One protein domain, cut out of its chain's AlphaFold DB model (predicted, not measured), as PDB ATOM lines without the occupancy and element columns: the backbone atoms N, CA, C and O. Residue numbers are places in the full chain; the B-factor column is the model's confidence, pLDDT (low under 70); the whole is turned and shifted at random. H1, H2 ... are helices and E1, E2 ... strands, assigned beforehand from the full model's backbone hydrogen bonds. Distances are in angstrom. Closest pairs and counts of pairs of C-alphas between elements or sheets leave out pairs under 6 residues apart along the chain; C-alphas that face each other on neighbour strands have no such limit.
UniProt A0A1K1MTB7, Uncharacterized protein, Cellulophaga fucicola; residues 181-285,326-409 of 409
ATOM      1  N   PRO A 181     147.791  -3.621  66.178       87.62
ATOM      2  CA  PRO A 181     149.104  -3.326  66.766       87.62
ATOM      3  C   PRO A 181     149.056  -2.212  67.798       87.62
ATOM      4  O   PRO A 181     150.056  -1.958  68.455       87.62
ATOM      5  N   LEU A 182     147.942  -1.491  67.871       90.88
ATOM      6  CA  LEU A 182     147.835  -0.239  68.581       90.88
ATOM      7  C   LEU A 182     146.523  -0.200  69.351       90.88
ATOM      8  O   LEU A 182     145.488  -0.642  68.840       90.88
ATOM      9  N   THR A 183     146.560   0.397  70.535       92.94
ATOM     10  CA  THR A 183     145.366   0.735  71.311       92.94
ATOM     11  C   THR A 183     145.399   2.214  71.654       92.94
ATOM     12  O   THR A 183     146.428   2.712  72.098       92.94
ATOM     13  N   ILE A 184     144.275   2.914  71.488       96.25
ATOM     14  CA  ILE A 184     144.150   4.318  71.886       96.25
ATOM     15  C   ILE A 184     143.183   4.433  73.053       96.25
ATOM     16  O   ILE A 184     142.060   3.926  72.994       96.25
ATOM     17  N   TYR A 185     143.608   5.158  74.077       97.75
ATOM     18  CA  TYR A 185     142.756   5.638  75.150       97.75
ATOM     19  C   TYR A 185     142.701   7.160  75.102       97.75
ATOM     20  O   TYR A 185     143.696   7.809  74.792       97.75
ATOM     21  N   GLY A 186     141.541   7.733  75.401       97.62
ATOM     22  CA  GLY A 186     141.335   9.173  75.409       97.62
ATOM     23  C   GLY A 186     140.610   9.643  76.661       97.62
ATOM     24  O   GLY A 186     139.903   8.881  77.324       97.62
ATOM     25  N   ARG A 187     140.786  10.919  76.985       96.94
ATOM     26  CA  ARG A 187     140.008  11.626  77.998       96.94
ATOM     27  C   ARG A 187     139.742  13.067  77.584       96.94
ATOM     28  O   ARG A 187     140.372  13.612  76.677       96.94
ATOM     29  N   HIS A 188     138.816  13.695  78.297       95.94
ATOM     30  CA  HIS A 188     138.689  15.145  78.291       95.94
ATOM     31  C   HIS A 188     139.643  15.749  79.311       95.94
ATOM     32  O   HIS A 188     139.616  15.381  80.485       95.94
ATOM     33  N   ASN A 189     140.455  16.695  78.858       95.06
ATOM     34  CA  ASN A 189     141.340  17.479  79.694       95.06
ATOM     35  C   ASN A 189     141.034  18.971  79.480       95.06
ATOM     36  O   ASN A 189     141.424  19.534  78.452       95.06
ATOM     37  N   PRO A 190     140.316  19.628  80.410       92.31
ATOM     38  CA  PRO A 190     139.966  21.039  80.261       92.31
ATOM     39  C   PRO A 190     141.189  21.967  80.348       92.31
ATOM     40  O   PRO A 190     141.150  23.074  79.817       92.31
ATOM     41  N   ASN A 191     142.293  21.511  80.949       92.31
ATOM     42  CA  ASN A 191     143.473  22.341  81.209       92.31
ATOM     43  C   ASN A 191     144.337  22.593  79.964       92.31
ATOM     44  O   ASN A 191     145.199  23.465  79.996       92.31
ATOM     45  N   ILE A 192     144.119  21.853  78.871       93.00
ATOM     46  CA  ILE A 192     144.855  22.030  77.604       93.00
ATOM     47  C   ILE A 192     144.033  22.781  76.538       93.00
ATOM     48  O   ILE A 192     144.490  22.946  75.404       93.00
ATOM     49  N   GLY A 193     142.834  23.258  76.898       91.94
ATOM     50  CA  GLY A 193     141.954  24.037  76.024       91.94
ATOM     51  C   GLY A 193     141.599  23.300  74.730       91.94
ATOM     52  O   GLY A 193     141.221  22.126  74.750       91.94
ATOM     53  N   ASP A 194     141.754  23.989  73.600       93.38
ATOM     54  CA  ASP A 194     141.533  23.431  72.260       93.38
ATOM     55  C   ASP A 194     142.749  22.683  71.701       93.38
ATOM     56  O   ASP A 194     142.767  22.329  70.525       93.38
ATOM     57  N   SER A 195     143.776  22.436  72.517       96.44
ATOM     58  CA  SER A 195     144.910  21.608  72.109       96.44
ATOM     59  C   SER A 195     144.594  20.126  72.273       96.44
ATOM     60  O   SER A 195     143.794  19.736  73.125       96.44
ATOM     61  N   THR A 196     145.299  19.309  71.498       97.62
ATOM     62  CA  THR A 196     145.358  17.861  71.652       97.62
ATOM     63  C   THR A 196     146.744  17.427  72.089       97.62
ATOM     64  O   THR A 196     147.741  17.832  71.486       97.62
ATOM     65  N   TYR A 197     146.803  16.618  73.146       97.56
ATOM     66  CA  TYR A 197     148.028  15.998  73.647       97.56
ATOM     67  C   TYR A 197     147.943  14.497  73.389       97.56
ATOM     68  O   TYR A 197     146.934  13.875  73.708       97.56
ATOM     69  N   THR A 198     149.002  13.919  72.833       98.00
ATOM     70  CA  THR A 198     149.079  12.482  72.560       98.00
ATOM     71  C   THR A 198     150.384  11.938  73.106       98.00
ATOM     72  O   THR A 198     151.455  12.352  72.662       98.00
ATOM     73  N   SER A 199     150.292  11.013  74.057       96.81
ATOM     74  CA  SER A 199     151.425  10.249  74.564       96.81
ATOM     75  C   SER A 199     151.571   8.925  73.826       96.81
ATOM     76  O   SER A 199     150.580   8.239  73.573       96.81
ATOM     77  N   PHE A 200     152.808   8.565  73.498       95.00
ATOM     78  CA  PHE A 200     153.155   7.306  72.847       95.00
ATOM     79  C   PHE A 200     153.883   6.410  73.850       95.00
ATOM     80  O   PHE A 200     154.985   6.740  74.284       95.00
ATOM     81  N   LEU A 201     153.255   5.297  74.237       90.94
ATOM     82  CA  LEU A 201     153.782   4.332  75.204       90.94
ATOM     83  C   LEU A 201     154.037   2.984  74.520       90.94
ATOM     84  O   LEU A 201     153.106   2.291  74.112       90.94
ATOM     85  N   GLY A 202     155.304   2.619  74.375       84.88
ATOM     86  CA  GLY A 202     155.736   1.387  73.717       84.88
ATOM     87  C   GLY A 202     157.185   1.497  73.264       84.88
ATOM     88  O   GLY A 202     157.696   2.603  73.081       84.88
ATOM     89  N   ASP A 203     157.848   0.360  73.099       76.94
ATOM     90  CA  ASP A 203     159.271   0.270  72.770       76.94
ATOM     91  C   ASP A 203     159.542   0.315  71.258       76.94
ATOM     92  O   ASP A 203     160.673   0.576  70.851       76.94
ATOM     93  N   ARG A 204     158.529   0.096  70.402       81.00
ATOM     94  CA  ARG A 204     158.723   0.018  68.935       81.00
ATOM     95  C   ARG A 204     158.152   1.191  68.153       81.00
ATOM     96  O   ARG A 204     158.232   1.198  66.914       81.00
ATOM     97  N   PHE A 205     157.632   2.206  68.843       87.56
ATOM     98  CA  PHE A 205     157.395   3.492  68.202       87.56
ATOM     99  C   PHE A 205     158.709   4.001  67.604       87.56
ATOM    100  O   PHE A 205     159.751   4.033  68.246       87.56
ATOM    101  N   SER A 206     158.666   4.360  66.328       87.69
ATOM    102  CA  SER A 206     159.846   4.716  65.539       87.69
ATOM    103  C   SER A 206     159.434   5.600  64.370       87.69
ATOM    104  O   SER A 206     158.243   5.834  64.147       87.69
ATOM    105  N   TYR A 207     160.405   6.033  63.565       87.88
ATOM    106  CA  TYR A 207     160.129   6.673  62.277       87.88
ATOM    107  C   TYR A 207     159.271   5.794  61.348       87.88
ATOM    108  O   TYR A 207     158.501   6.307  60.547       87.88
ATOM    109  N   LYS A 208     159.310   4.466  61.538       89.62
ATOM    110  CA  LYS A 208     158.492   3.481  60.813       89.62
ATOM    111  C   LYS A 208     157.021   3.437  61.244       89.62
ATOM    112  O   LYS A 208     156.200   2.781  60.598       89.62
ATOM    113  N   THR A 209     156.680   4.112  62.343       92.19
ATOM    114  CA  THR A 209     155.298   4.243  62.807       92.19
ATOM    115  C   THR A 209     154.749   5.586  62.362       92.19
ATOM    116  O   THR A 209     155.299   6.634  62.693       92.19
ATOM    117  N   LEU A 210     153.665   5.541  61.600       93.75
ATOM    118  CA  LEU A 210     153.080   6.694  60.943       93.75
ATOM    119  C   LEU A 210     151.731   7.038  61.577       93.75
ATOM    120  O   LEU A 210     150.985   6.145  61.985       93.75
ATOM    121  N   ILE A 211     151.395   8.323  61.627       96.38
ATOM    122  CA  ILE A 211     150.160   8.834  62.227       96.38
ATOM    123  C   ILE A 211     149.557   9.965  61.395       96.38
ATOM    124  O   ILE A 211     150.257  10.731  60.735       96.38
ATOM    125  N   THR A 212     148.237  10.102  61.456       95.56
ATOM    126  CA  THR A 212     147.530  11.312  61.044       95.56
ATOM    127  C   THR A 212     146.307  11.565  61.922       95.56
ATOM    128  O   THR A 212     145.601  10.640  62.330       95.56
ATOM    129  N   TYR A 213     146.061  12.844  62.197       95.62
ATOM    130  CA  TYR A 213     144.863  13.351  62.876       95.62
ATOM    131  C   TYR A 213     143.790  13.823  61.882       95.62
ATOM    132  O   TYR A 213     142.715  14.268  62.276       95.62
ATOM    133  N   GLN A 214     144.096  13.782  60.582       90.62
ATOM    134  CA  GLN A 214     143.181  14.203  59.529       90.62
ATOM    135  C   GLN A 214     142.223  13.068  59.161       90.62
ATOM    136  O   GLN A 214     142.525  11.886  59.338       90.62
ATOM    137  N   GLN A 215     141.075  13.430  58.588       86.81
ATOM    138  CA  GLN A 215     140.167  12.443  58.019       86.81
ATOM    139  C   GLN A 215     140.867  11.652  56.909       86.81
ATOM    140  O   GLN A 215     141.400  12.217  55.952       86.81
ATOM    141  N   ALA A 216     140.796  10.327  57.004       77.62
ATOM    142  CA  ALA A 216     141.405   9.394  56.060       77.62
ATOM    143  C   ALA A 216     140.687   9.321  54.691       77.62
ATOM    144  O   ALA A 216     140.816   8.327  53.978       77.62
ATOM    145  N   THR A 217     139.898  10.332  54.316       75.75
ATOM    146  CA  THR A 217     139.102  10.368  53.076       75.75
ATOM    147  C   THR A 217     139.906  10.835  51.859       75.75
ATOM    148  O   THR A 217     139.575  10.462  50.734       75.75
ATOM    149  N   LYS A 218     140.988  11.602  52.058       70.88
ATOM    150  CA  LYS A 218     141.871  12.072  50.977       70.88
ATOM    151  C   LYS A 218     142.798  10.954  50.483       70.88
ATOM    152  O   LYS A 218     143.326  10.185  51.284       70.88
ATOM    153  N   LYS A 219     143.000  10.877  49.161       79.12
ATOM    154  CA  LYS A 219     143.908   9.925  48.501       79.12
ATOM    155  C   LYS A 219     144.952  10.680  47.658       79.12
ATOM    156  O   LYS A 219     144.534  11.506  46.847       79.12
ATOM    157  N   PRO A 220     146.260  10.377  47.789       84.25
ATOM    158  CA  PRO A 220     146.863   9.545  48.838       84.25
ATOM    159  C   PRO A 220     146.714  10.193  50.226       84.25
ATOM    160  O   PRO A 220     146.615  11.416  50.339       84.25
ATOM    161  N   ILE A 221     146.648   9.376  51.281       90.25
ATOM    162  CA  ILE A 221     146.586   9.902  52.652       90.25
ATOM    163  C   ILE A 221     147.975  10.376  53.076       90.25
ATOM    164  O   ILE A 221     148.949   9.646  52.915       90.25
ATOM    165  N   ASN A 222     148.078  11.584  53.626       91.88
ATOM    166  CA  ASN A 222     149.347  12.070  54.148       91.88
ATOM    167  C   ASN A 222     149.533  11.597  55.594       91.88
ATOM    168  O   ASN A 222     148.703  11.908  56.456       91.88
ATOM    169  N   LEU A 223     150.607  10.853  55.846       93.75
ATOM    170  CA  LEU A 223     150.963  10.327  57.159       93.75
ATOM    171  C   LEU A 223     152.287  10.933  57.624       93.75
ATOM    172  O   LEU A 223     153.214  11.084  56.836       93.75
ATOM    173  N   SER A 224     152.401  11.246  58.908       94.56
ATOM    174  CA  SER A 224     153.639  11.753  59.502       94.56
ATOM    175  C   SER A 224     154.325  10.662  60.319       94.56
ATOM    176  O   SER A 224     153.635   9.970  61.071       94.56
ATOM    177  N   PRO A 225     155.657  10.511  60.238       94.50
ATOM    178  CA  PRO A 225     156.402   9.688  61.186       94.50
ATOM    179  C   PRO A 225     156.179  10.163  62.625       94.50
ATOM    180  O   PRO A 225     156.118  11.369  62.880       94.50
ATOM    181  N   ILE A 226     156.070   9.240  63.582       94.81
ATOM    182  CA  ILE A 226     155.991   9.612  65.003       94.81
ATOM    183  C   ILE A 226     157.319  10.216  65.455       94.81
ATOM    184  O   ILE A 226     157.338  11.323  65.987       94.81
ATOM    185  N   PHE A 227     158.423   9.537  65.153       93.62
ATOM    186  CA  PHE A 227     159.778   9.993  65.452       93.62
ATOM    187  C   PHE A 227     160.573  10.274  64.174       93.62
ATOM    188  O   PHE A 227     160.241   9.756  63.108       93.62
ATOM    189  N   ASN A 228     161.617  11.098  64.258       92.12
ATOM    190  CA  ASN A 228     162.584  11.246  63.167       92.12
ATOM    191  C   ASN A 228     163.457   9.990  63.021       92.12
ATOM    192  O   ASN A 228     163.420   9.100  63.866       92.12
ATOM    193  N   LYS A 229     164.236   9.891  61.939       88.88
ATOM    194  CA  LYS A 229     165.287   8.865  61.844       88.88
ATOM    195  C   LYS A 229     166.373   9.121  62.896       88.88
ATOM    196  O   LYS A 229     166.567  10.269  63.295       88.88
ATOM    197  N   ASP A 230     167.043   8.051  63.327       83.31
ATOM    198  CA  ASP A 230     168.192   8.079  64.257       83.31
ATOM    199  C   ASP A 230     167.894   8.712  65.627       83.31
ATOM    200  O   ASP A 230     168.716   9.338  66.292       83.31
ATOM    201  N   ALA A 231     166.658   8.509  66.053       76.50
ATOM    202  CA  ALA A 231     166.013   9.082  67.217       76.50
ATOM    203  C   ALA A 231     166.400   8.364  68.531       76.50
ATOM    204  O   ALA A 231     165.559   7.772  69.204       76.50
ATOM    205  N   ASN A 232     167.680   8.379  68.903       76.88
ATOM    206  CA  ASN A 232     168.164   7.600  70.055       76.88
ATOM    207  C   ASN A 232     168.158   8.366  71.392       76.88
ATOM    208  O   ASN A 232     168.399   7.764  72.435       76.88
ATOM    209  N   CYS A 233     167.875   9.673  71.384       82.19
ATOM    210  CA  CYS A 233     168.072  10.557  72.545       82.19
ATOM    211  C   CYS A 233     166.779  11.143  73.137       82.19
ATOM    212  O   CYS A 233     166.792  12.224  73.721       82.19
ATOM    213  N   PHE A 234     165.640  10.462  72.997       78.38
ATOM    214  CA  PHE A 234     164.400  10.956  73.592       78.38
ATOM    215  C   PHE A 234     164.331  10.701  75.096       78.38
ATOM    216  O   PHE A 234     164.468   9.570  75.560       78.38
ATOM    217  N   SER A 235     163.985  11.743  75.848       81.12
ATOM    218  CA  SER A 235     163.578  11.609  77.246       81.12
ATOM    219  C   SER A 235     162.085  11.297  77.329       81.12
ATOM    220  O   SER A 235     161.258  11.997  76.743       81.12
ATOM    221  N   PHE A 236     161.736  10.245  78.064       83.69
ATOM    222  CA  PHE A 236     160.348   9.940  78.398       83.69
ATOM    223  C   PHE A 236     159.748  11.061  79.277       83.69
ATOM    224  O   PHE A 236     160.447  11.551  80.168       83.69
ATOM    225  N   PRO A 237     158.467  11.452  79.104       88.75
ATOM    226  CA  PRO A 237     157.449  10.882  78.210       88.75
ATOM    227  C   PRO A 237     157.460  11.429  76.773       88.75
ATOM    228  O   PRO A 237     157.686  12.613  76.533       88.75
ATOM    229  N   TYR A 238     157.093  10.577  75.810       92.56
ATOM    230  CA  TYR A 238     156.968  10.948  74.397       92.56
ATOM    231  C   TYR A 238     155.605  11.589  74.124       92.56
ATOM    232  O   TYR A 238     154.614  10.888  73.922       92.56
ATOM    233  N   ILE A 239     155.542  12.922  74.154       94.50
ATOM    234  CA  ILE A 239     154.293  13.679  73.998       94.50
ATOM    235  C   ILE A 239     154.341  14.527  72.729       94.50
ATOM    236  O   ILE A 239     155.206  15.388  72.577       94.50
ATOM    237  N   HIS A 240     153.345  14.359  71.865       96.38
ATOM    238  CA  HIS A 240     153.056  15.297  70.789       96.38
ATOM    239  C   HIS A 240     151.921  16.247  71.181       96.38
ATOM    240  O   HIS A 240     150.945  15.837  71.812       96.38
ATOM    241  N   LYS A 241     152.036  17.514  70.771       96.56
ATOM    242  CA  LYS A 241     151.022  18.550  70.981       96.56
ATOM    243  C   LYS A 241     150.609  19.137  69.637       96.56
ATOM    244  O   LYS A 241     151.467  19.541  68.857       96.56
ATOM    245  N   THR A 242     149.307  19.228  69.401       95.44
ATOM    246  CA  THR A 242     148.735  19.862  68.206       95.44
ATOM    247  C   THR A 242     147.501  20.686  68.565       95.44
ATOM    248  O   THR A 242     146.974  20.570  69.671       95.44
ATOM    249  N   SER A 243     147.048  21.547  67.659       95.62
ATOM    250  CA  SER A 243     145.820  22.323  67.824       95.62
ATOM    251  C   SER A 243     144.594  21.559  67.316       95.62
ATOM    252  O   SER A 243     144.677  20.726  66.412       95.62
ATOM    253  N   GLY A 244     143.436  21.878  67.889       94.19
ATOM    254  CA  GLY A 244     142.159  21.258  67.565       94.19
ATOM    255  C   GLY A 244     141.969  19.896  68.230       94.19
ATOM    256  O   GLY A 244     142.912  19.269  68.712       94.19
ATOM    257  N   LYS A 245     140.716  19.429  68.242       94.50
ATOM    258  CA  LYS A 245     140.332  18.088  68.700       94.50
ATOM    259  C   LYS A 245     140.124  17.205  67.468       94.50
ATOM    260  O   LYS A 245     139.294  17.564  66.635       94.50
ATOM    261  N   PRO A 246     140.861  16.096  67.307       95.88
ATOM    262  CA  PRO A 246     140.724  15.256  66.127       95.88
ATOM    263  C   PRO A 246     139.414  14.466  66.172       95.88
ATOM    264  O   PRO A 246     139.093  13.876  67.200       95.88
ATOM    265  N   ASP A 247     138.695  14.372  65.054       96.62
ATOM    266  CA  ASP A 247     137.531  13.475  64.930       96.62
ATOM    267  C   ASP A 247     137.943  11.996  64.862       96.62
ATOM    268  O   ASP A 247     137.156  11.095  65.163       96.62
ATOM    269  N   GLN A 248     139.185  11.735  64.447       97.00
ATOM    270  CA  GLN A 248     139.777  10.408  64.358       97.00
ATOM    271  C   GLN A 248     141.296  10.473  64.501       97.00
ATOM    272  O   GLN A 248     141.925  11.474  64.165       97.00
ATOM    273  N   ILE A 249     141.891   9.367  64.930       97.69
ATOM    274  CA  ILE A 249     143.338   9.170  64.914       97.69
ATOM    275  C   ILE A 249     143.603   7.928  64.079       97.69
ATOM    276  O   ILE A 249     143.026   6.873  64.337       97.69
ATOM    277  N   SER A 250     144.443   8.059  63.059       96.56
ATOM    278  CA  SER A 250     144.779   6.945  62.171       96.56
ATOM    279  C   SER A 250     146.264   6.659  62.267       96.56
ATOM    280  O   SER A 250     147.068   7.586  62.196       96.56
ATOM    281  N   LEU A 251     146.624   5.391  62.425       95.69
ATOM    282  CA  LEU A 251     148.009   4.960  62.539       95.69
ATOM    283  C   LEU A 251     148.311   3.817  61.584       95.69
ATOM    284  O   LEU A 251     147.443   3.012  61.249       95.69
ATOM    285  N   ALA A 252     149.568   3.729  61.189       92.44
ATOM    286  CA  ALA A 252     150.080   2.651  60.374       92.44
ATOM    287  C   ALA A 252     151.475   2.252  60.856       92.44
ATOM    288  O   ALA A 252     152.256   3.091  61.305       92.44
ATOM    289  N   TYR A 253     151.794   0.969  60.735       87.00
ATOM    290  CA  TYR A 253     153.140   0.454  60.952       87.00
ATOM    291  C   TYR A 253     153.611  -0.190  59.653       87.00
ATOM    292  O   TYR A 253     152.966  -1.119  59.165       87.00
ATOM    293  N   ASN A 254     154.703   0.311  59.079       79.12
ATOM    294  CA  ASN A 254     155.298  -0.277  57.883       79.12
ATOM    295  C   ASN A 254     156.818  -0.301  58.018       79.12
ATOM    296  O   ASN A 254     157.459   0.746  58.073       79.12
ATOM    297  N   GLN A 255     157.396  -1.502  58.049       71.62
ATOM    298  CA  GLN A 255     158.839  -1.652  58.189       71.62
ATOM    299  C   GLN A 255     159.625  -1.248  56.936       71.62
ATOM    300  O   GLN A 255     160.803  -0.912  57.076       71.62
ATOM    301  N   ASN A 256     158.983  -1.234  55.762       72.00
ATOM    302  CA  ASN A 256     159.648  -1.187  54.456       72.00
ATOM    303  C   ASN A 256     159.189  -0.009  53.581       72.00
ATOM    304  O   ASN A 256     159.460   0.001  52.383       72.00
ATOM    305  N   TYR A 257     158.501   0.996  54.138       71.81
ATOM    306  CA  TYR A 257     157.945   2.074  53.307       71.81
ATOM    307  C   TYR A 257     159.010   2.882  52.548       71.81
ATOM    308  O   TYR A 257     158.686   3.561  51.579       71.81
ATOM    309  N   GLU A 258     160.265   2.868  53.003       68.69
ATOM    310  CA  GLU A 258     161.356   3.628  52.377       68.69
ATOM    311  C   GLU A 258     161.835   2.995  51.072       68.69
ATOM    312  O   GLU A 258     162.422   3.680  50.240       68.69
ATOM    313  N   GLU A 259     161.560   1.706  50.883       68.12
ATOM    314  CA  GLU A 259     162.010   0.936  49.727       68.12
ATOM    315  C   GLU A 259     160.990   0.977  48.577       68.12
ATOM    316  O   GLU A 259     161.362   0.800  47.418       68.12
ATOM    317  N   PHE A 260     159.710   1.255  48.869       67.56
ATOM    318  CA  PHE A 260     158.619   1.168  47.893       67.56
ATOM    319  C   PHE A 260     157.624   2.331  48.025       67.56
ATOM    320  O   PHE A 260     156.729   2.326  48.870       67.56
ATOM    321  N   THR A 261     157.726   3.316  47.130       60.97
ATOM    322  CA  THR A 261     156.891   4.535  47.127       60.97
ATOM    323  C   THR A 261     155.436   4.313  46.695       60.97
ATOM    324  O   THR A 261     154.592   5.172  46.942       60.97
ATOM    325  N   GLU A 262     155.112   3.170  46.080       70.25
ATOM    326  CA  GLU A 262     153.748   2.824  45.641       70.25
ATOM    327  C   GLU A 262     153.026   1.829  46.566       70.25
ATOM    328  O   GLU A 262     151.945   1.335  46.231       70.25
ATOM    329  N   GLN A 263     153.599   1.515  47.730       81.56
ATOM    330  CA  GLN A 263     153.045   0.499  48.617       81.56
ATOM    331  C   GLN A 263     151.725   0.956  49.262       81.56
ATOM    332  O   GLN A 263     151.554   2.111  49.659       81.56
ATOM    333  N   GLU A 264     150.787   0.024  49.415       88.75
ATOM    334  CA  GLU A 264     149.660   0.208  50.326       88.75
ATOM    335  C   GLU A 264     150.071  -0.154  51.753       88.75
ATOM    336  O   GLU A 264     150.843  -1.086  51.982       88.75
ATOM    337  N   VAL A 265     149.542   0.583  52.725       89.69
ATOM    338  CA  VAL A 265     149.721   0.276  54.140       89.69
ATOM    339  C   VAL A 265     148.384  -0.024  54.798       89.69
ATOM    340  O   VAL A 265     147.359   0.575  54.462       89.69
ATOM    341  N   THR A 266     148.411  -0.926  55.779       92.31
ATOM    342  CA  THR A 266     147.261  -1.157  56.654       92.31
ATOM    343  C   THR A 266     147.116   0.028  57.599       92.31
ATOM    344  O   THR A 266     147.942   0.226  58.492       92.31
ATOM    345  N   LEU A 267     146.062   0.812  57.396       93.62
ATOM    346  CA  LEU A 267     145.713   1.955  58.223       93.62
ATOM    347  C   LEU A 267     144.686   1.536  59.280       93.62
ATOM    348  O   LEU A 267     143.593   1.077  58.947       93.62
ATOM    349  N   TYR A 268     145.032   1.735  60.549       95.25
ATOM    350  CA  TYR A 268     144.175   1.513  61.709       95.25
ATOM    351  C   TYR A 268     143.574   2.850  62.133       95.25
ATOM    352  O   TYR A 268     144.293   3.716  62.630       95.25
ATOM    353  N   THR A 269     142.276   3.043  61.907       96.38
ATOM    354  CA  THR A 269     141.585   4.310  62.197       96.38
ATOM    355  C   THR A 269     140.684   4.159  63.410       96.38
ATOM    356  O   THR A 269     139.789   3.319  63.413       96.38
ATOM    357  N   PHE A 270     140.896   5.001  64.417       97.06
ATOM    358  CA  PHE A 270     140.108   5.054  65.643       97.06
ATOM    359  C   PHE A 270     139.241   6.309  65.633       97.06
ATOM    360  O   PHE A 270     139.765   7.426  65.567       97.06
ATOM    361  N   LYS A 271     137.919   6.148  65.715       97.31
ATOM    362  CA  LYS A 271     136.993   7.285  65.777       97.31
ATOM    363  C   LYS A 271     136.982   7.895  67.179       97.31
ATOM    364  O   LYS A 271     136.815   7.194  68.174       97.31
ATOM    365  N   ASN A 272     137.085   9.218  67.257       97.50
ATOM    366  CA  ASN A 272     136.951   9.987  68.491       97.50
ATOM    367  C   ASN A 272     135.508  10.491  68.663       97.50
ATOM    368  O   ASN A 272     135.234  11.689  68.699       97.50
ATOM    369  N   SER A 273     134.558   9.562  68.771       96.75
ATOM    370  CA  SER A 273     133.123   9.868  68.900       96.75
ATOM    371  C   SER A 273     132.761  10.637  70.179       96.75
ATOM    372  O   SER A 273     131.673  11.198  70.266       96.75
ATOM    373  N   LYS A 274     133.676  10.689  71.154       96.44
ATOM    374  CA  LYS A 274     133.515  11.417  72.416       96.44
ATOM    375  C   LYS A 274     134.233  12.762  72.451       96.44
ATOM    376  O   LYS A 274     134.156  13.422  73.471       96.44
ATOM    377  N   SER A 275     134.912  13.187  71.384       95.88
ATOM    378  CA  SER A 275     135.638  14.469  71.341       95.88
ATOM    379  C   SER A 275     136.695  14.630  72.449       95.88
ATOM    380  O   SER A 275     136.869  15.714  73.016       95.88
ATOM    381  N   PHE A 276     137.407  13.548  72.771       97.69
ATOM    382  CA  PHE A 276     138.581  13.584  73.641       97.69
ATOM    383  C   PHE A 276     139.690  14.466  73.051       97.69
ATOM    384  O   PHE A 276     139.738  14.679  71.838       97.69
ATOM    385  N   ASN A 277     140.562  14.990  73.910       97.44
ATOM    386  CA  ASN A 277     141.684  15.856  73.526       97.44
ATOM    387  C   ASN A 277     143.009  15.481  74.212       97.44
ATOM    388  O   ASN A 277     144.037  16.096  73.965       97.44
ATOM    389  N   ASP A 278     143.012  14.467  75.069       97.75
ATOM    390  CA  ASP A 278     144.200  13.976  75.762       97.75
ATOM    391  C   ASP A 278     144.230  12.458  75.590       97.75
ATOM    392  O   ASP A 278     143.294  11.771  76.007       97.75
ATOM    393  N   PHE A 279     145.246  11.957  74.890       98.31
ATOM    394  CA  PHE A 279     145.319  10.587  74.398       98.31
ATOM    395  C   PHE A 279     146.581   9.870  74.865       98.31
ATOM    396  O   PHE A 279     147.660  10.452  74.940       98.31
ATOM    397  N   ILE A 280     146.445   8.564  75.076       97.62
ATOM    398  CA  ILE A 280     147.547   7.620  75.241       97.62
ATOM    399  C   ILE A 280     147.416   6.567  74.144       97.62
ATOM    400  O   ILE A 280     146.365   5.935  74.009       97.62
ATOM    401  N   ILE A 281     148.478   6.376  73.369       96.81
ATOM    402  CA  ILE A 281     148.572   5.340  72.344       96.81
ATOM    403  C   ILE A 281     149.576   4.299  72.821       96.81
ATOM    404  O   ILE A 281     150.752   4.608  73.001       96.81
ATOM    405  N   PHE A 282     149.098   3.070  72.991       92.19
ATOM    406  CA  PHE A 282     149.937   1.909  73.248       92.19
ATOM    407  C   PHE A 282     150.290   1.196  71.962       92.19
ATOM    408  O   PHE A 282     149.450   1.064  71.068       92.19
ATOM    409  N   GLU A 283     151.507   0.683  71.920       88.50
ATOM    410  CA  GLU A 283     151.981  -0.213  70.881       88.50
ATOM    411  C   GLU A 283     152.098  -1.651  71.418       88.50
ATOM    412  O   GLU A 283     152.515  -1.894  72.546       88.50
ATOM    413  N   HIS A 284     151.623  -2.601  70.614       82.19
ATOM    414  CA  HIS A 284     151.478  -4.022  70.935       82.19
ATOM    415  C   HIS A 284     151.869  -4.910  69.736       82.19
ATOM    416  O   HIS A 284     151.303  -5.988  69.546       82.19
ATOM    417  N   THR A 285     152.789  -4.476  68.869       75.88
ATOM    418  CA  THR A 285     153.156  -5.194  67.633       75.88
ATOM    419  C   THR A 285     153.693  -6.595  67.904       75.88
ATOM    420  O   THR A 285     153.430  -7.499  67.109       75.88
ATOM    421  N   SER A 326     141.276  -3.812  79.515       83.06
ATOM    422  CA  SER A 326     140.367  -2.995  80.305       83.06
ATOM    423  C   SER A 326     139.799  -1.847  79.471       83.06
ATOM    424  O   SER A 326     140.470  -1.194  78.666       83.06
ATOM    425  N   ARG A 327     138.516  -1.551  79.687       91.81
ATOM    426  CA  ARG A 327     137.863  -0.376  79.095       91.81
ATOM    427  C   ARG A 327     138.505   0.933  79.568       91.81
ATOM    428  O   ARG A 327     138.442   1.934  78.846       91.81
ATOM    429  N   PHE A 328     139.078   0.932  80.771       93.81
ATOM    430  CA  PHE A 328     139.643   2.109  81.416       93.81
ATOM    431  C   PHE A 328     141.054   1.850  81.926       93.81
ATOM    432  O   PHE A 328     141.336   0.800  82.496       93.81
ATOM    433  N   ILE A 329     141.907   2.858  81.802       94.19
ATOM    434  CA  ILE A 329     143.252   2.859  82.377       94.19
ATOM    435  C   ILE A 329     143.452   4.107  83.230       94.19
ATOM    436  O   ILE A 329     142.741   5.108  83.073       94.19
ATOM    437  N   TYR A 330     144.436   4.044  84.121       94.62
ATOM    438  CA  TYR A 330     144.671   5.055  85.141       94.62
ATOM    439  C   TYR A 330     146.137   5.473  85.120       94.62
ATOM    440  O   TYR A 330     147.022   4.660  85.373       94.62
ATOM    441  N   TYR A 331     146.387   6.738  84.790       95.00
ATOM    442  CA  TYR A 331     147.732   7.283  84.612       95.00
ATOM    443  C   TYR A 331     147.842   8.661  85.255       95.00
ATOM    444  O   TYR A 331     146.932   9.477  85.122       95.00
ATOM    445  N   ASN A 332     148.949   8.962  85.929       93.19
ATOM    446  CA  ASN A 332     149.204  10.333  86.381       93.19
ATOM    447  C   ASN A 332     149.673  11.240  85.224       93.19
ATOM    448  O   ASN A 332     149.734  10.832  84.065       93.19
ATOM    449  N   THR A 333     150.002  12.494  85.532       88.75
ATOM    450  CA  THR A 333     150.475  13.478  84.539       88.75
ATOM    451  C   THR A 333     151.850  13.157  83.951       88.75
ATOM    452  O   THR A 333     152.165  13.633  82.863       88.75
ATOM    453  N   GLY A 334     152.664  12.355  84.639       89.56
ATOM    454  CA  GLY A 334     153.931  11.832  84.128       89.56
ATOM    455  C   GLY A 334     153.817  10.476  83.437       89.56
ATOM    456  O   GLY A 334     154.845   9.863  83.173       89.56
ATOM    457  N   TYR A 335     152.602   9.996  83.152       90.62
ATOM    458  CA  TYR A 335     152.337   8.706  82.509       90.62
ATOM    459  C   TYR A 335     152.883   7.484  83.269       90.62
ATOM    460  O   TYR A 335     153.202   6.456  82.671       90.62
ATOM    461  N   LYS A 336     152.903   7.545  84.602       90.19
ATOM    462  CA  LYS A 336     153.019   6.360  85.457       90.19
ATOM    463  C   LYS A 336     151.659   5.670  85.573       90.19
ATOM    464  O   LYS A 336     150.662   6.336  85.857       90.19
ATOM    465  N   ILE A 337     151.638   4.353  85.374       90.38
ATOM    466  CA  ILE A 337     150.441   3.509  85.487       90.38
ATOM    467  C   ILE A 337     150.011   3.325  86.950       90.38
ATOM    468  O   ILE A 337     150.844   3.220  87.851       90.38
ATOM    469  N   PHE A 338     148.699   3.262  87.177       89.88
ATOM    470  CA  PHE A 338     148.077   2.947  88.459       89.88
ATOM    471  C   PHE A 338     147.099   1.780  88.309       89.88
ATOM    472  O   PHE A 338     146.322   1.714  87.357       89.88
ATOM    473  N   LYS A 339     147.107   0.884  89.297       87.88
ATOM    474  CA  LYS A 339     146.161  -0.229  89.393       87.88
ATOM    475  C   LYS A 339     144.769   0.267  89.781       87.88
ATOM    476  O   LYS A 339     144.640   1.134  90.647       87.88
ATOM    477  N   SER A 340     143.728  -0.295  89.172       86.12
ATOM    478  CA  SER A 340     142.349   0.160  89.381       86.12
ATOM    479  C   SER A 340     141.895   0.013  90.841       86.12
ATOM    480  O   SER A 340     141.174   0.864  91.359       86.12
ATOM    481  N   GLU A 341     142.385  -1.014  91.539       86.56
ATOM    482  CA  GLU A 341     142.051  -1.335  92.930       86.56
ATOM    483  C   GLU A 341     142.585  -0.265  93.885       86.56
ATOM    484  O   GLU A 341     141.923   0.094  94.860       86.56
ATOM    485  N   LEU A 342     143.764   0.287  93.576       85.00
ATOM    486  CA  LEU A 342     144.351   1.390  94.333       85.00
ATOM    487  C   LEU A 342     143.506   2.659  94.178       85.00
ATOM    488  O   LEU A 342     143.237   3.350  95.161       85.00
ATOM    489  N   ILE A 343     143.047   2.937  92.956       86.19
ATOM    490  CA  ILE A 343     142.253   4.131  92.637       86.19
ATOM    491  C   ILE A 343     140.832   4.048  93.192       86.19
ATOM    492  O   ILE A 343     140.283   5.051  93.632       86.19
ATOM    493  N   ASN A 344     140.246   2.854  93.233       81.69
ATOM    494  CA  ASN A 344     138.924   2.620  93.813       81.69
ATOM    495  C   ASN A 344     138.957   2.464  95.348       81.69
ATOM    496  O   ASN A 344     137.943   2.125  95.962       81.69
ATOM    497  N   SER A 345     140.111   2.679  95.983       80.00
ATOM    498  CA  SER A 345     140.239   2.647  97.438       80.00
ATOM    499  C   SER A 345     139.695   3.927  98.086       80.00
ATOM    500  O   SER A 345     139.516   4.955  97.441       80.00
ATOM    501  N   LYS A 346     139.514   3.911  99.414       82.81
ATOM    502  CA  LYS A 346     139.121   5.097 100.207       82.81
ATOM    503  C   LYS A 346     140.168   6.227 100.214       82.81
ATOM    504  O   LYS A 346     139.999   7.194 100.945       82.81
ATOM    505  N   GLN A 347     141.288   6.059  99.512       86.69
ATOM    506  CA  GLN A 347     142.368   7.040  99.461       86.69
ATOM    507  C   GLN A 347     142.182   8.075  98.353       86.69
ATOM    508  O   GLN A 347     142.907   9.065  98.359       86.69
ATOM    509  N   TYR A 348     141.264   7.846  97.415       91.69
ATOM    510  CA  TYR A 348     141.047   8.720  96.274       91.69
ATOM    511  C   TYR A 348     139.579   9.134  96.153       91.69
ATOM    512  O   TYR A 348     138.684   8.287  96.172       91.69
ATOM    513  N   SER A 349     139.346  10.420  95.901       92.38
ATOM    514  CA  SER A 349     138.042  10.951  95.515       92.38
ATOM    515  C   SER A 349     137.995  11.253  94.025       92.38
ATOM    516  O   SER A 349     138.891  11.877  93.455       92.38
ATOM    517  N   TYR A 350     136.912  10.830  93.376       93.75
ATOM    518  CA  TYR A 350     136.708  11.085  91.957       93.75
ATOM    519  C   TYR A 350     136.221  12.516  91.709       93.75
ATOM    520  O   TYR A 350     135.131  12.909  92.129       93.75
ATOM    521  N   ASN A 351     136.996  13.279  90.943       92.44
ATOM    522  CA  ASN A 351     136.616  14.588  90.441       92.44
ATOM    523  C   ASN A 351     136.054  14.447  89.016       92.44
ATOM    524  O   ASN A 351     136.766  14.286  88.021       92.44
ATOM    525  N   LYS A 352     134.724  14.557  88.926       90.50
ATOM    526  CA  LYS A 352     133.968  14.430  87.673       90.50
ATOM    527  C   LYS A 352     134.294  15.524  86.651       90.50
ATOM    528  O   LYS A 352     134.198  15.255  85.458       90.50
ATOM    529  N   LYS A 353     134.639  16.739  87.096       89.19
ATOM    530  CA  LYS A 353     134.898  17.884  86.208       89.19
ATOM    531  C   LYS A 353     136.140  17.641  85.352       89.19
ATOM    532  O   LYS A 353     136.103  17.880  84.150       89.19
ATOM    533  N   ASP A 354     137.191  17.115  85.973       87.81
ATOM    534  CA  ASP A 354     138.496  16.918  85.335       87.81
ATOM    535  C   ASP A 354     138.760  15.451  84.951       87.81
ATOM    536  O   ASP A 354     139.847  15.115  84.466       87.81
ATOM    537  N   ASN A 355     137.763  14.578  85.167       90.00
ATOM    538  CA  ASN A 355     137.810  13.134  84.925       90.00
ATOM    539  C   ASN A 355     139.102  12.502  85.484       90.00
ATOM    540  O   ASN A 355     139.864  11.820  84.785       90.00
ATOM    541  N   ASN A 356     139.383  12.803  86.751       93.50
ATOM    542  CA  ASN A 356     140.551  12.330  87.480       93.50
ATOM    543  C   ASN A 356     140.179  11.953  88.922       93.50
ATOM    544  O   ASN A 356     139.068  12.194  89.390       93.50
ATOM    545  N   TYR A 357     141.116  11.309  89.597       94.31
ATOM    546  CA  TYR A 357     141.049  10.933  90.995       94.31
ATOM    547  C   TYR A 357     142.090  11.740  91.751       94.31
ATOM    548  O   TYR A 357     143.239  11.827  91.310       94.31
ATOM    549  N   LEU A 358     141.670  12.325  92.867       92.94
ATOM    550  CA  LEU A 358     142.509  13.124  93.744       92.94
ATOM    551  C   LEU A 358     142.763  12.359  95.034       92.94
ATOM    552  O   LEU A 358     141.833  11.782  95.588       92.94
ATOM    553  N   TYR A 359     144.011  12.322  95.486       90.62
ATOM    554  CA  TYR A 359     144.370  11.667  96.740       90.62
ATOM    555  C   TYR A 359     143.843  12.477  97.938       90.62
ATOM    556  O   TYR A 359     144.131  13.665  98.057       90.62
ATOM    557  N   ASP A 360     143.082  11.830  98.821       83.00
ATOM    558  CA  ASP A 360     142.280  12.487  99.863       83.00
ATOM    559  C   ASP A 360     143.026  12.746 101.175       83.00
ATOM    560  O   ASP A 360     142.572  13.542 102.000       83.00
ATOM    561  N   LYS A 361     144.150  12.065 101.432       77.00
ATOM    562  CA  LYS A 361     144.855  12.254 102.705       77.00
ATOM    563  C   LYS A 361     145.641  13.562 102.699       77.00
ATOM    564  O   LYS A 361     146.384  13.846 101.763       77.00
ATOM    565  N   SER A 362     145.520  14.309 103.800       65.25
ATOM    566  CA  SER A 362     146.386  15.447 104.098       65.25
ATOM    567  C   SER A 362     147.843  15.004 104.010       65.25
ATOM    568  O   SER A 362     148.228  14.030 104.660       65.25
ATOM    569  N   LEU A 363     148.617  15.711 103.193       58.22
ATOM    570  CA  LEU A 363     150.046  15.499 103.001       58.22
ATOM    571  C   LEU A 363     150.758  15.349 104.347       58.22
ATOM    572  O   LEU A 363     150.589  16.194 105.228       58.22
ATOM    573  N   GLU A 364     151.589  14.315 104.499       58.84
ATOM    574  CA  GLU A 364     152.652  14.397 105.496       58.84
ATOM    575  C   GLU A 364     153.536  15.593 105.115       58.84
ATOM    576  O   GLU A 364     153.924  15.763 103.957       58.84
ATOM    577  N   THR A 365     153.814  16.464 106.083       53.56
ATOM    578  CA  THR A 365     154.489  17.762 105.902       53.56
ATOM    579  C   THR A 365     155.933  17.666 105.392       53.56
ATOM    580  O   THR A 365     156.589  18.687 105.227       53.56
ATOM    581  N   THR A 366     156.441  16.457 105.156       55.62
ATOM    582  CA  THR A 366     157.788  16.157 104.647       55.62
ATOM    583  C   THR A 366     157.831  15.921 103.137       55.62
ATOM    584  O   THR A 366     158.876  15.552 102.609       55.62
ATOM    585  N   TYR A 367     156.716  16.104 102.425       53.38
ATOM    586  CA  TYR A 367     156.678  15.920 100.979       53.38
ATOM    587  C   TYR A 367     157.354  17.078 100.231       53.38
ATOM    588  O   TYR A 367     156.884  18.217 100.279       53.38
ATOM    589  N   GLU A 368     158.424  16.777  99.497       59.47
ATOM    590  CA  GLU A 368     159.089  17.738  98.617       59.47
ATOM    591  C   GLU A 368     158.291  17.905  97.309       59.47
ATOM    592  O   GLU A 368     158.099  16.933  96.584       59.47
ATOM    593  N   PRO A 369     157.818  19.110  96.956       56.47
ATOM    594  CA  PRO A 369     157.056  19.351  95.725       56.47
ATOM    595  C   PRO A 369     157.859  19.168  94.422       56.47
ATOM    596  O   PRO A 369     157.261  19.217  93.350       56.47
ATOM    597  N   ASP A 370     159.169  18.917  94.504       54.88
ATOM    598  CA  ASP A 370     160.071  18.741  93.355       54.88
ATOM    599  C   ASP A 370     160.123  17.306  92.803       54.88
ATOM    600  O   ASP A 370     160.907  17.001  91.900       54.88
ATOM    601  N   ILE A 371     159.284  16.389  93.301       60.31
ATOM    602  CA  ILE A 371     159.234  15.043  92.720       60.31
ATOM    603  C   ILE A 371     158.658  15.141  91.307       60.31
ATOM    604  O   ILE A 371     157.576  15.692  91.099       60.31
ATOM    605  N   SER A 372     159.395  14.600  90.333       74.62
ATOM    606  CA  SER A 372     159.020  14.624  88.918       74.62
ATOM    607  C   SER A 372     157.551  14.223  88.710       74.62
ATOM    608  O   SER A 372     157.007  13.393  89.443       74.62
ATOM    609  N   ASN A 373     156.902  14.758  87.667       81.12
ATOM    610  CA  ASN A 373     155.506  14.427  87.327       81.12
ATOM    611  C   ASN A 373     155.232  12.909  87.288       81.12
ATOM    612  O   ASN A 373     154.105  12.482  87.524       81.12
ATOM    613  N   TYR A 374     156.256  12.093  87.016       82.31
ATOM    614  CA  TYR A 374     156.184  10.632  87.037       82.31
ATOM    615  C   TYR A 374     155.869  10.062  88.428       82.31
ATOM    616  O   TYR A 374     155.116   9.096  88.546       82.31
ATOM    617  N   HIS A 375     156.374  10.671  89.498       83.25
ATOM    618  CA  HIS A 375     156.141  10.238  90.876       83.25
ATOM    619  C   HIS A 375     154.937  10.914  91.542       83.25
ATOM    620  O   HIS A 375     154.623  10.589  92.683       83.25
ATOM    621  N   ASN A 376     154.226  11.801  90.841       83.88
ATOM    622  CA  ASN A 376     153.034  12.450  91.373       83.88
ATOM    623  C   ASN A 376     151.884  11.437  91.540       83.88
ATOM    624  O   ASN A 376     151.295  10.984  90.559       83.88
ATOM    625  N   TYR A 377     151.552  11.086  92.779       86.94
ATOM    626  CA  TYR A 377     150.439  10.190  93.113       86.94
ATOM    627  C   TYR A 377     149.155  10.929  93.514       86.94
ATOM    628  O   TYR A 377     148.145  10.279  93.786       86.94
ATOM    629  N   TYR A 378     149.158  12.266  93.526       88.12
ATOM    630  CA  TYR A 378     148.005  13.070  93.946       88.12
ATOM    631  C   TYR A 378     146.894  13.105  92.931       88.12
ATOM    632  O   TYR A 378     145.739  13.245  93.308       88.12
ATOM    633  N   GLN A 379     147.251  13.021  91.656       91.06
ATOM    634  CA  GLN A 379     146.298  13.091  90.574       91.06
ATOM    635  C   GLN A 379     146.490  11.901  89.653       91.06
ATOM    636  O   GLN A 379     147.533  11.747  89.018       91.06
ATOM    637  N   VAL A 380     145.433  11.109  89.525       94.50
ATOM    638  CA  VAL A 380     145.389   9.980  88.605       94.50
ATOM    639  C   VAL A 380     144.266  10.202  87.609       94.50
ATOM    640  O   VAL A 380     143.095  10.310  87.957       94.50
ATOM    641  N   ASN A 381     144.622  10.309  86.341       96.00
ATOM    642  CA  ASN A 381     143.700  10.574  85.254       96.00
ATOM    643  C   ASN A 381     143.091   9.263  84.756       96.00
ATOM    644  O   ASN A 381     143.801   8.279  84.540       96.00
ATOM    645  N   LYS A 382     141.776   9.270  84.538       95.88
ATOM    646  CA  LYS A 382     141.051   8.142  83.953       95.88
ATOM    647  C   LYS A 382     140.968   8.318  82.440       95.88
ATOM    648  O   LYS A 382     140.381   9.297  81.975       95.88
ATOM    649  N   TYR A 383     141.488   7.360  81.680       96.81
ATOM    650  CA  TYR A 383     141.341   7.322  80.225       96.81
ATOM    651  C   TYR A 383     140.407   6.185  79.806       96.81
ATOM    652  O   TYR A 383     140.351   5.143  80.458       96.81
ATOM    653  N   GLU A 384     139.665   6.381  78.719       96.44
ATOM    654  CA  GLU A 384     138.732   5.402  78.157       96.44
ATOM    655  C   GLU A 384     139.183   4.950  76.766       96.44
ATOM    656  O   GLU A 384     139.574   5.768  75.934       96.44
ATOM    657  N   LYS A 385     139.098   3.643  76.506       96.25
ATOM    658  CA  LYS A 385     139.480   3.030  75.230       96.25
ATOM    659  C   LYS A 385     138.597   3.522  74.079       96.25
ATOM    660  O   LYS A 385     137.369   3.497  74.184       96.25
ATOM    661  N   LEU A 386     139.200   3.886  72.948       96.56
ATOM    662  CA  LEU A 386     138.482   4.122  71.693       96.56
ATOM    663  C   LEU A 386     138.158   2.763  71.053       96.56
ATOM    664  O   LEU A 386     139.055   2.052  70.604       96.56
ATOM    665  N   GLN A 387     136.878   2.387  71.044       93.19
ATOM    666  CA  GLN A 387     136.420   1.065  70.581       93.19
ATOM    667  C   GLN A 387     136.122   1.008  69.073       93.19
ATOM    668  O   GLN A 387     136.192  -0.065  68.474       93.19
ATOM    669  N   ASP A 388     135.823   2.156  68.463       94.44
ATOM    670  CA  ASP A 388     135.455   2.284  67.051       94.44
ATOM    671  C   ASP A 388     136.707   2.236  66.155       94.44
ATOM    672  O   ASP A 388     137.221   3.272  65.728       94.44
ATOM    673  N   LEU A 389     137.213   1.023  65.903       94.69
ATOM    674  CA  LEU A 389     138.371   0.747  65.049       94.69
ATOM    675  C   LEU A 389     137.946   0.243  63.661       94.69
ATOM    676  O   LEU A 389     137.249  -0.767  63.551       94.69
ATOM    677  N   THR A 390     138.476   0.856  62.604       95.06
ATOM    678  CA  THR A 390     138.434   0.320  61.234       95.06
ATOM    679  C   THR A 390     139.836   0.026  60.699       95.06
ATOM    680  O   THR A 390     140.827   0.613  61.140       95.06
ATOM    681  N   LYS A 391     139.924  -0.917  59.752       94.19
ATOM    682  CA  LYS A 391     141.165  -1.307  59.069       94.19
ATOM    683  C   LYS A 391     140.971  -1.236  57.565       94.19
ATOM    684  O   LYS A 391     140.045  -1.855  57.048       94.19
ATOM    685  N   GLU A 392     141.856  -0.536  56.872       93.44
ATOM    686  CA  GLU A 392     141.795  -0.380  55.417       93.44
ATOM    687  C   GLU A 392     143.211  -0.410  54.828       93.44
ATOM    688  O   GLU A 392     144.137   0.119  55.441       93.44
ATOM    689  N   GLN A 393     143.390  -0.998  53.641       92.69
ATOM    690  CA  GLN A 393     144.617  -0.800  52.860       92.69
ATOM    691  C   GLN A 393     144.521   0.536  52.124       92.69
ATOM    692  O   GLN A 393     143.516   0.805  51.457       92.69
ATOM    693  N   LYS A 394     145.536   1.398  52.255       90.56
ATOM    694  CA  LYS A 394     145.591   2.680  51.536       90.56
ATOM    695  C   LYS A 394     146.977   2.995  51.012       90.56
ATOM    696  O   LYS A 394     147.973   2.809  51.704       90.56
ATOM    697  N   ARG A 395     147.005   3.605  49.826       90.94
ATOM    698  CA  ARG A 395     148.152   4.383  49.349       90.94
ATOM    699  C   ARG A 395     148.328   5.636  50.196       90.94
ATOM    700  O   ARG A 395     147.343   6.300  50.541       90.94
ATOM    701  N   PHE A 396     149.575   5.982  50.463       90.88
ATOM    702  CA  PHE A 396     149.932   7.072  51.355       90.88
ATOM    703  C   PHE A 396     151.111   7.878  50.813       90.88
ATOM    704  O   PHE A 396     151.860   7.418  49.957       90.88
ATOM    705  N   THR A 397     151.248   9.099  51.314       90.94
ATOM    706  CA  THR A 397     152.470   9.900  51.232       90.94
ATOM    707  C   THR A 397     152.993  10.120  52.637       90.94
ATOM    708  O   THR A 397     152.232  10.064  53.606       90.94
ATOM    709  N   ILE A 398     154.288  10.383  52.751       90.38
ATOM    710  CA  ILE A 398     154.936  10.603  54.039       90.38
ATOM    711  C   ILE A 398     155.290  12.075  54.151       90.38
ATOM    712  O   ILE A 398     155.944  12.633  53.271       90.38
ATOM    713  N   ALA A 399     154.844  12.704  55.230       91.31
ATOM    714  CA  ALA A 399     155.259  14.050  55.562       91.31
ATOM    715  C   ALA A 399     156.758  14.058  55.880       91.31
ATOM    716  O   ALA A 399     157.254  13.198  56.604       91.31
ATOM    717  N   GLU A 400     157.460  15.074  55.390       88.62
ATOM    718  CA  GLU A 400     158.901  15.239  55.607       88.62
ATOM    719  C   GLU A 400     159.268  15.334  57.099       88.62
ATOM    720  O   GLU A 400     160.328  14.879  57.520       88.62
ATOM    721  N   LYS A 401     158.373  15.908  57.912       92.69
ATOM    722  CA  LYS A 401     158.588  16.126  59.344       92.69
ATOM    723  C   LYS A 401     157.900  15.057  60.183       92.69
ATOM    724  O   LYS A 401     156.719  14.760  59.976       92.69
ATOM    725  N   SER A 402     158.625  14.555  61.179       95.06
ATOM    726  CA  SER A 402     158.045  13.776  62.268       95.06
ATOM    727  C   SER A 402     157.248  14.665  63.225       95.06
ATOM    728  O   SER A 402     157.482  15.873  63.322       95.06
ATOM    729  N   ILE A 403     156.294  14.072  63.944       95.88
ATOM    730  CA  ILE A 403     155.502  14.798  64.948       95.88
ATOM    731  C   ILE A 403     156.242  14.972  66.285       95.88
ATOM    732  O   ILE A 403     155.897  15.864  67.061       95.88
ATOM    733  N   ILE A 404     157.262  14.153  66.542       94.38
ATOM    734  CA  ILE A 404     158.220  14.305  67.636       94.38
ATOM    735  C   ILE A 404     159.624  14.277  67.022       94.38
ATOM    736  O   ILE A 404     159.966  13.366  66.264       94.38
ATOM    737  N   TYR A 405     160.421  15.303  67.313       92.38
ATOM    738  CA  TYR A 405     161.744  15.504  66.726       92.38
ATOM    739  C   TYR A 405     162.787  15.707  67.825       92.38
ATOM    740  O   TYR A 405     162.572  16.528  68.716       92.38
ATOM    741  N   THR A 406     163.902  14.980  67.754       86.56
ATOM    742  CA  THR A 406     165.079  15.186  68.612       86.56
ATOM    743  C   THR A 406     166.363  15.000  67.819       86.56
ATOM    744  O   THR A 406     166.412  14.205  66.879       86.56
ATOM    745  N   VAL A 407     167.414  15.690  68.247       84.25
ATOM    746  CA  VAL A 407     168.796  15.473  67.805       84.25
ATOM    747  C   VAL A 407     169.608  15.165  69.060       84.25
ATOM    748  O   VAL A 407     169.330  15.733  70.114       84.25
ATOM    749  N   CYS A 408     170.522  14.204  68.976       81.38
ATOM    750  CA  CYS A 408     171.484  13.951  70.045       81.38
ATOM    751  C   CYS A 408     172.543  15.056  70.014       81.38
ATOM    752  O   CYS A 408     173.094  15.306  68.940       81.38
ATOM    753  N   ASP A 409     172.793  15.699  71.152       74.38
ATOM    754  CA  ASP A 409     173.887  16.667  71.304       74.38
ATOM    755  C   ASP A 409     175.268  15.994  71.281       74.38
ATOM    756  O   ASP A 409     175.386  14.849  71.790       74.38
TER     757      ASP A 409
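AT A GLANCE: This is residues 181 to 285 and 326 to 409 of the 409 residues of an uncharacterized protein of Cellulophaga fucicola (UniProt A0A1K1MTB7). Three parts follow one another along the longest axis: a small closed barrel of five strands (E3, E4, E13, E7, E6) at one end, a slab of four strands (E5, E2, E8, E1) in the middle, and a head of E9, E10, E11 and H1 at the other end. E12 runs from the slab into the head, joining both into one branched sheet, and residues 364 to 371 stick out. The printed part has 189 residues with thirteen named strands and one named helix, in the order E1 to E9, H1, E10 to E13; the class is mostly strand, with under half of the residues in named elements. The barrel is mixed, and the whole is compact, with a radius of gyration of the C-alphas of 18.1 A and spans of 61 by 41 by 29 A.

HOW THE PARTS SIT: Start at E1, residues 182 to 187, in the strongly twisted branched sheet. On one side look for antiparallel E8, residues 278 to 283, with N 185 and O 280 2.9 A apart; on the other, antiparallel E12, residues 379 to 385, with N 186 and O 384 at 2.8 A. E2, residues 195 to 201, is parallel to E8, with N 199 and O 279 at 2.8 A, and antiparallel to the edge strand E5, residues 239 to 243, with N 198 and O 240 at 2.9 A. E12 has E1 and E11, residues 356 to 359, on one side and the edge strand E9, residues 328 to 331, on the other; N 380 and O 357 are 2.9 A apart, N 381 and O 331 2.7 A. The edge strand E10, residues 348 to 351, E11 and E12 form a meander, each strand the antiparallel neighbour of the one before; N 349 and O 358 are 2.9 A apart. H1, residues 340 to 343, only grazes this sheet; it is too short for an O i to N i+4 pair, and its one O i to N i+3 pair is within hydrogen-bond range. Round the barrel run E3, residues 209 to 212, E4, residues 221 to 225, E13, residues 389 to 398, E7, residues 264 to 271, and E6, residues 248 to 253. E4 and E13 are parallel, with N 223 and O 397 at 2.9 A; E13 and E7 are antiparallel, with N 267 and O 392 at 2.8 A. E13 bends by 82 degrees at residue 395. Ile 184 and Phe 270 have the closest C-alphas of E1 and E7, 7.5 A apart.

IN THESE COORDINATES: Find C-alpha 182 at (147.835, -0.239, 68.581), where E1 begins, 17.1 A long. E2 measures 19.7 A, E7 21.2 A and E12 19.6 A. E13 runs 22.2 A to C-alpha 398 at (154.936, 10.603, 54.039).

THE WHOLE: The two C-alphas farthest apart are those of Glu 262 and Thr 365, 62.1 A. Residues 286 to 325 are not printed, and C-alphas 285 and 326 are 18.1 A apart. The links E4 to E5 and E11 to E12 are long. Residues 258 to 261 and 362 to 371 have pLDDT under 70.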